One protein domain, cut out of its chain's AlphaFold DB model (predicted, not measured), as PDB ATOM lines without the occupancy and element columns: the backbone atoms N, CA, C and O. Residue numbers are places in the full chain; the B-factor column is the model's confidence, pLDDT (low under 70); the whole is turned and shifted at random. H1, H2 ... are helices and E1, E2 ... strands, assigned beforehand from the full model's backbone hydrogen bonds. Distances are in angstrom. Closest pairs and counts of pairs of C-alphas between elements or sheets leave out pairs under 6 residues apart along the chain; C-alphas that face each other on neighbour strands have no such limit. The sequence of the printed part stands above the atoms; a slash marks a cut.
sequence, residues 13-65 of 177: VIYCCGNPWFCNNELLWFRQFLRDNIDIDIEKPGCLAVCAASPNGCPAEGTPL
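Overview. This is residues 13 to 65 of the 177 residues of an uncharacterized protein of Ancylostoma caninum (UniProt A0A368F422). There is little regular structure here: a flat, mostly loop-built domain, with one short helix, H1, along one side and winding loops making the rest. On the opposite side the short strand E1 runs beside residues 21 to 22, and the last loop folds back to end near the middle at Leu 65. The 53 printed residues hold H1, then E1; the class is mixed, with 12 residues in named elements. The whole is compact, radius of gyration of the C-alphas 10.7 A, spanning 30 by 23 by 12 A.

Arrangement. Start at Val 13 and go along to residues 21 to 22, which pair in parallel with residues 51 to 53 of E1. Next comes H1, residues 28 to 36, with every O i to N i+4 pair within hydrogen-bond range. H1 and E1 are apart, and E1 pairs with no named strand.

Along the chain. Find C-alpha 28 at (150.183, 204.006, 199.947); from there H1 runs 12.2 A to C-alpha 36. E1 spans 5.6 A, ending at C-alpha 53, (144.448, 213.772, 207.060).

Size, cuts and confidence. Look for the two farthest C-alphas at Asp 39 and Asn 56, 30.4 A apart. The link from H1 to E1 is long, 14 residues. The printed part has no cut, and no printed residue is under 70 in pLDDT.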
ATOM      1  N   VAL A  13     140.081 189.332 208.441       87.69
ATOM      2  CA  VAL A  13     139.580 190.594 209.004       87.69
ATOM      3  C   VAL A  13     140.751 191.393 209.551       87.69
ATOM      4  O   VAL A  13     141.585 190.847 210.272       87.69
ATOM      5  N   ILE A  14     140.802 192.687 209.236       90.38
ATOM      6  CA  ILE A  14     141.735 193.638 209.847       90.38
ATOM      7  C   ILE A  14     140.915 194.804 210.399       90.38
ATOM      8  O   ILE A  14     140.216 195.487 209.663       90.38
ATOM      9  N   TYR A  15     140.998 195.064 211.701       87.19
ATOM     10  CA  TYR A  15     140.247 196.158 212.317       87.19
ATOM     11  C   TYR A  15     140.960 197.499 212.100       87.19
ATOM     12  O   TYR A  15     141.859 197.860 212.855       87.19
ATOM     13  N   CYS A  16     140.550 198.235 211.062       90.88
ATOM     14  CA  CYS A  16     141.181 199.505 210.676       90.88
ATOM     15  C   CYS A  16     140.386 200.756 211.084       90.88
ATOM     16  O   CYS A  16     140.948 201.853 211.108       90.88
ATOM     17  N   CYS A  17     139.091 200.632 211.379       90.94
ATOM     18  CA  CYS A  17     138.251 201.773 211.749       90.94
ATOM     19  C   CYS A  17     138.678 202.418 213.085       90.94
ATOM     20  O   CYS A  17     139.211 201.741 213.961       90.94
ATOM     21  N   GLY A  18     138.418 203.721 213.250       89.81
ATOM     22  CA  GLY A  18     138.696 204.461 214.488       89.81
ATOM     23  C   GLY A  18     140.152 204.903 214.651       89.81
ATOM     24  O   GLY A  18     140.516 205.411 215.708       89.81
ATOM     25  N   ASN A  19     140.977 204.731 213.615       92.88
ATOM     26  CA  ASN A  19     142.363 205.188 213.599       92.88
ATOM     27  C   ASN A  19     142.500 206.482 212.778       92.88
ATOM     28  O   ASN A  19     141.872 206.599 211.721       92.88
ATOM     29  N   PRO A  20     143.337 207.439 213.216       94.31
ATOM     30  CA  PRO A  20     143.591 208.677 212.491       94.31
ATOM     31  C   PRO A  20     144.583 208.438 211.343       94.31
ATOM     32  O   PRO A  20     145.754 208.802 211.422       94.31
ATOM     33  N   TRP A  21     144.137 207.774 210.275       94.69
ATOM     34  CA  TRP A  21     145.005 207.423 209.151       94.69
ATOM     35  C   TRP A  21     145.531 208.668 208.437       94.69
ATOM     36  O   TRP A  21     144.762 209.419 207.831       94.69
ATOM     37  N   PHE A  22     146.849 208.855 208.469       94.31
ATOM     38  CA  PHE A  22     147.527 209.874 207.678       94.31
ATOM     39  C   PHE A  22     147.845 209.312 206.289       94.31
ATOM     40  O   PHE A  22     148.782 208.535 206.112       94.31
ATOM     41  N   CYS A  23     147.024 209.660 205.304       93.31
ATOM     42  CA  CYS A  23     147.111 209.139 203.945       93.31
ATOM     43  C   CYS A  23     148.189 209.876 203.144       93.31
ATOM     44  O   CYS A  23     147.901 210.766 202.349       93.31
ATOM     45  N   ASN A  24     149.444 209.499 203.392       90.88
ATOM     46  CA  ASN A  24     150.634 209.952 202.678       90.88
ATOM     47  C   ASN A  24     151.206 208.840 201.772       90.88
ATOM     48  O   ASN A  24     150.686 207.722 201.708       90.88
ATOM     49  N   ASN A  25     152.332 209.126 201.114       88.56
ATOM     50  CA  ASN A  25     153.039 208.154 200.272       88.56
ATOM     51  C   ASN A  25     153.545 206.924 201.052       88.56
ATOM     52  O   ASN A  25     153.692 205.852 200.472       88.56
ATOM     53  N   GLU A  26     153.780 207.044 202.360       89.88
ATOM     54  CA  GLU A  26     154.214 205.924 203.208       89.88
ATOM     55  C   GLU A  26     153.068 204.963 203.541       89.88
ATOM     56  O   GLU A  26     153.321 203.787 203.769       89.88
ATOM     57  N   LEU A  27     151.812 205.423 203.542       92.38
ATOM     58  CA  LEU A  27     150.627 204.576 203.734       92.38
ATOM     59  C   LEU A  27     150.108 203.982 202.411       92.38
ATOM     60  O   LEU A  27     149.226 203.120 202.411       92.38
ATOM     61  N   LEU A  28     150.655 204.410 201.271       90.25
ATOM     62  CA  LEU A  28     150.183 204.006 199.947       90.25
ATOM     63  C   LEU A  28     150.289 202.493 199.719       90.25
ATOM     64  O   LEU A  28     149.380 201.905 199.137       90.25
ATOM     65  N   TRP A  29     151.332 201.838 200.241       92.69
ATOM     66  CA  TRP A  29     151.462 200.377 200.158       92.69
ATOM     67  C   TRP A  29     150.321 199.656 200.887       92.69
ATOM     68  O   TRP A  29     149.836 198.637 200.403       92.69
ATOM     69  N   PHE A  30     149.869 200.182 202.030       94.19
ATOM     70  CA  PHE A  30     148.804 199.568 202.818       94.19
ATOM     71  C   PHE A  30     147.456 199.758 202.131       94.19
ATOM     72  O   PHE A  30     146.699 198.802 201.976       94.19
ATOM     73  N   ARG A  31     147.191 200.970 201.629       93.19
ATOM     74  CA  ARG A  31     146.015 201.256 200.791       93.19
ATOM     75  C   ARG A  31     145.982 200.334 199.569       93.19
ATOM     76  O   ARG A  31     144.947 199.745 199.280       93.19
ATOM     77  N   GLN A  32     147.122 200.146 198.898       93.88
ATOM     78  CA  GLN A  32     147.243 199.240 197.755       93.88
ATOM     79  C   GLN A  32     146.989 197.780 198.146       93.88
ATOM     80  O   GLN A  32     146.157 197.126 197.529       93.88
ATOM     81  N   PHE A  33     147.608 197.300 199.227       94.25
ATOM     82  CA  PHE A  33     147.380 195.956 199.755       94.25
ATOM     83  C   PHE A  33     145.892 195.677 200.019       94.25
ATOM     84  O   PHE A  33     145.391 194.611 199.664       94.25
ATOM     85  N   LEU A  34     145.165 196.643 200.593       93.94
ATOM     86  CA  LEU A  34     143.729 196.527 200.868       93.94
ATOM     87  C   LEU A  34     142.846 196.554 199.613       93.94
ATOM     88  O   LEU A  34     141.733 196.021 199.653       93.94
ATOM     89  N   ARG A  35     143.310 197.192 198.531       92.00
ATOM     90  CA  ARG A  35     142.656 197.170 197.212       92.00
ATOM     91  C   ARG A  35     142.883 195.839 196.501       92.00
ATOM     92  O   ARG A  35     141.944 195.297 195.931       92.00
ATOM     93  N   ASP A  36     144.091 195.294 196.601       94.38
ATOM     94  CA  ASP A  36     144.457 194.017 195.981       94.38
ATOM     95  C   ASP A  36     143.832 192.815 196.711       94.38
ATOM     96  O   ASP A  36     143.575 191.777 196.106       94.38
ATOM     97  N   ASN A  37     143.546 192.962 198.010       91.62
ATOM     98  CA  ASN A  37     142.929 191.938 198.856       91.62
ATOM     99  C   ASN A  37     141.509 192.364 199.272       91.62
ATOM    100  O   ASN A  37     141.248 192.759 200.417       91.62
ATOM    101  N   ILE A  38     140.571 192.303 198.323       88.62
ATOM    102  CA  ILE A  38     139.155 192.643 198.557       88.62
ATOM    103  C   ILE A  38     138.455 191.686 199.533       88.62
ATOM    104  O   ILE A  38     137.442 192.044 200.129       88.62
ATOM    105  N   ASP A  39     139.010 190.489 199.710       87.88
ATOM    106  CA  ASP A  39     138.549 189.425 200.604       87.88
ATOM    107  C   ASP A  39     138.797 189.726 202.091       87.88
ATOM    108  O   ASP A  39     138.266 189.030 202.956       87.88
ATOM    109  N   ILE A  40     139.599 190.752 202.397       90.06
ATOM    110  CA  ILE A  40     139.869 191.176 203.771       90.06
ATOM    111  C   ILE A  40     138.781 192.145 204.241       90.06
ATOM    112  O   ILE A  40     138.710 193.276 203.777       90.06
ATOM    113  N   ASP A  41     137.957 191.784 205.211       89.06
ATOM    114  CA  ASP A  41     137.010 192.731 205.800       89.06
ATOM    115  C   ASP A  41     137.764 193.758 206.669       89.06
ATOM    116  O   ASP A  41     138.439 193.397 207.636       89.06
ATOM    117  N   ILE A  42     137.658 195.047 206.324       90.94
ATOM    118  CA  ILE A  42     138.279 196.159 207.079       90.94
ATOM    119  C   ILE A  42     137.285 197.080 207.786       90.94
ATOM    120  O   ILE A  42     137.655 197.865 208.664       90.94
ATOM    121  N   GLU A  43     136.020 196.997 207.388       87.12
ATOM    122  CA  GLU A  43     134.937 197.864 207.833       87.12
ATOM    123  C   GLU A  43     133.884 197.041 208.568       87.12
ATOM    124  O   GLU A  43     133.650 195.867 208.274       87.12
ATOM    125  N   LYS A  44     133.231 197.680 209.537       83.56
ATOM    126  CA  LYS A  44     132.093 197.127 210.277       83.56
ATOM    127  C   LYS A  44     130.892 198.046 210.044       83.56
ATOM    128  O   LYS A  44     131.099 199.247 209.870       83.56
ATOM    129  N   PRO A  45     129.638 197.555 210.083       82.50
ATOM    130  CA  PRO A  45     128.470 198.432 210.051       82.50
ATOM    131  C   PRO A  45     128.600 199.589 211.056       82.50
ATOM    132  O   PRO A  45     128.808 199.356 212.247       82.50
ATOM    133  N   GLY A  46     128.523 200.825 210.555       85.56
ATOM    134  CA  GLY A  46     128.684 202.051 211.347       85.56
ATOM    135  C   GLY A  46     130.128 202.486 211.625       85.56
ATOM    136  O   GLY A  46     130.325 203.432 212.379       85.56
ATOM    137  N   CYS A  47     131.135 201.823 211.048       88.50
ATOM    138  CA  CYS A  47     132.545 202.122 211.286       88.50
ATOM    139  C   CYS A  47     133.359 201.977 209.990       88.50
ATOM    140  O   CYS A  47     133.705 200.864 209.580       88.50
ATOM    141  N   LEU A  48     133.671 203.115 209.364       90.94
ATOM    142  CA  LEU A  48     134.456 203.186 208.132       90.94
ATOM    143  C   LEU A  48     135.931 203.467 208.432       90.94
ATOM    144  O   LEU A  48     136.261 204.278 209.300       90.94
ATOM    145  N   ALA A  49     136.826 202.809 207.697       93.38
ATOM    146  CA  ALA A  49     138.251 203.098 207.754       93.38
ATOM    147  C   ALA A  49     138.578 204.165 206.703       93.38
ATOM    148  O   ALA A  49     138.599 203.887 205.503       93.38
ATOM    149  N   VAL A  50     138.808 205.395 207.160       94.50
ATOM    150  CA  VAL A  50     138.954 206.576 206.301       94.50
ATOM    151  C   VAL A  50     140.246 207.331 206.588       94.50
ATOM    152  O   VAL A  50     140.797 207.242 207.683       94.50
ATOM    153  N   CYS A  51     140.712 208.098 205.608       94.31
ATOM    154  CA  CYS A  51     141.782 209.072 205.778       94.31
ATOM    155  C   CYS A  51     141.334 210.177 206.730       94.31
ATOM    156  O   CYS A  51     140.335 210.845 206.469       94.31
ATOM    157  N   ALA A  52     142.082 210.383 207.808       94.56
ATOM    158  CA  ALA A  52     141.848 211.487 208.730       94.56
ATOM    159  C   ALA A  52     142.547 212.770 208.274       94.56
ATOM    160  O   ALA A  52     142.038 213.850 208.526       94.56
ATOM    161  N   ALA A  53     143.698 212.649 207.611       91.81
ATOM    162  CA  ALA A  53     144.448 213.772 207.060       91.81
ATOM    163  C   ALA A  53     145.380 213.297 205.936       91.81
ATOM    164  O   ALA A  53     145.672 212.103 205.815       91.81
ATOM    165  N   SER A  54     145.870 214.233 205.127       91.25
ATOM    166  CA  SER A  54     146.826 213.977 204.047       91.25
ATOM    167  C   SER A  54     147.756 215.185 203.838       91.25
ATOM    168  O   SER A  54     147.379 216.305 204.183       91.25
ATOM    169  N   PRO A  55     148.977 214.995 203.297       85.94
ATOM    170  CA  PRO A  55     149.995 216.052 203.229       85.94
ATOM    171  C   PRO A  55     149.562 217.311 202.465       85.94
ATOM    172  O   PRO A  55     149.882 218.416 202.884       85.94
ATOM    173  N   ASN A  56     148.816 217.135 201.369       85.12
ATOM    174  CA  ASN A  56     148.383 218.216 200.474       85.12
ATOM    175  C   ASN A  56     146.849 218.317 200.394       85.12
ATOM    176  O   ASN A  56     146.308 218.782 199.393       85.12
ATOM    177  N   GLY A  57     146.132 217.788 201.392       84.62
ATOM    178  CA  GLY A  57     144.670 217.661 201.336       84.62
ATOM    179  C   GLY A  57     144.172 216.653 200.291       84.62
ATOM    180  O   GLY A  57     142.973 216.595 200.021       84.62
ATOM    181  N   CYS A  58     145.073 215.848 199.712       87.38
ATOM    182  CA  CYS A  58     144.732 214.732 198.843       87.38
ATOM    183  C   CYS A  58     145.378 213.415 199.320       87.38
ATOM    184  O   CYS A  58     146.598 213.386 199.503       87.38
ATOM    185  N   PRO A  59     144.602 212.330 199.510       90.25
ATOM    186  CA  PRO A  59     143.142 212.273 199.390       90.25
ATOM    187  C   PRO A  59     142.428 213.125 200.447       90.25
ATOM    188  O   PRO A  59     142.983 213.394 201.516       90.25
ATOM    189  N   ALA A  60     141.207 213.562 200.132       90.06
ATOM    190  CA  ALA A  60     140.403 214.381 201.035       90.06
ATOM    191  C   ALA A  60     140.104 213.629 202.343       90.06
ATOM    192  O   ALA A  60     139.999 212.396 202.361       90.06
ATOM    193  N   GLU A  61     139.936 214.368 203.434       91.69
ATOM    194  CA  GLU A  61     139.508 213.796 204.712       91.69
ATOM    195  C   GLU A  61     138.178 213.042 204.542       91.69
ATOM    196  O   GLU A  61     137.280 213.475 203.820       91.69
ATOM    197  N   GLY A  62     138.069 211.868 205.161       91.69
ATOM    198  CA  GLY A  62     136.928 210.968 204.991       91.69
ATOM    199  C   GLY A  62     137.028 210.015 203.793       91.69
ATOM    200  O   GLY A  62     136.193 209.121 203.668       91.69
ATOM    201  N   THR A  63     138.057 210.127 202.945       92.88
ATOM    202  CA  THR A  63     138.258 209.184 201.831       92.88
ATOM    203  C   THR A  63     138.514 207.765 202.360       92.88
ATOM    204  O   THR A  63     139.426 207.585 203.171       92.88
ATOM    205  N   PRO A  64     137.777 206.731 201.908       93.06
ATOM    206  CA  PRO A  64     137.997 205.355 202.350       93.06
ATOM    207  C   PRO A  64     139.425 204.859 202.088       93.06
ATOM    208  O   PRO A  64     140.051 205.219 201.086       93.06
ATOM    209  N   LEU A  65     139.932 203.968 202.948       93.62
ATOM    210  CA  LEU A  65     141.262 203.365 202.771       93.62
ATOM    211  C   LEU A  65     141.417 202.592 201.455       93.62
ATOM    212  O   LEU A  65     142.518 202.499 200.918       93.62
TER     213      LEU A  65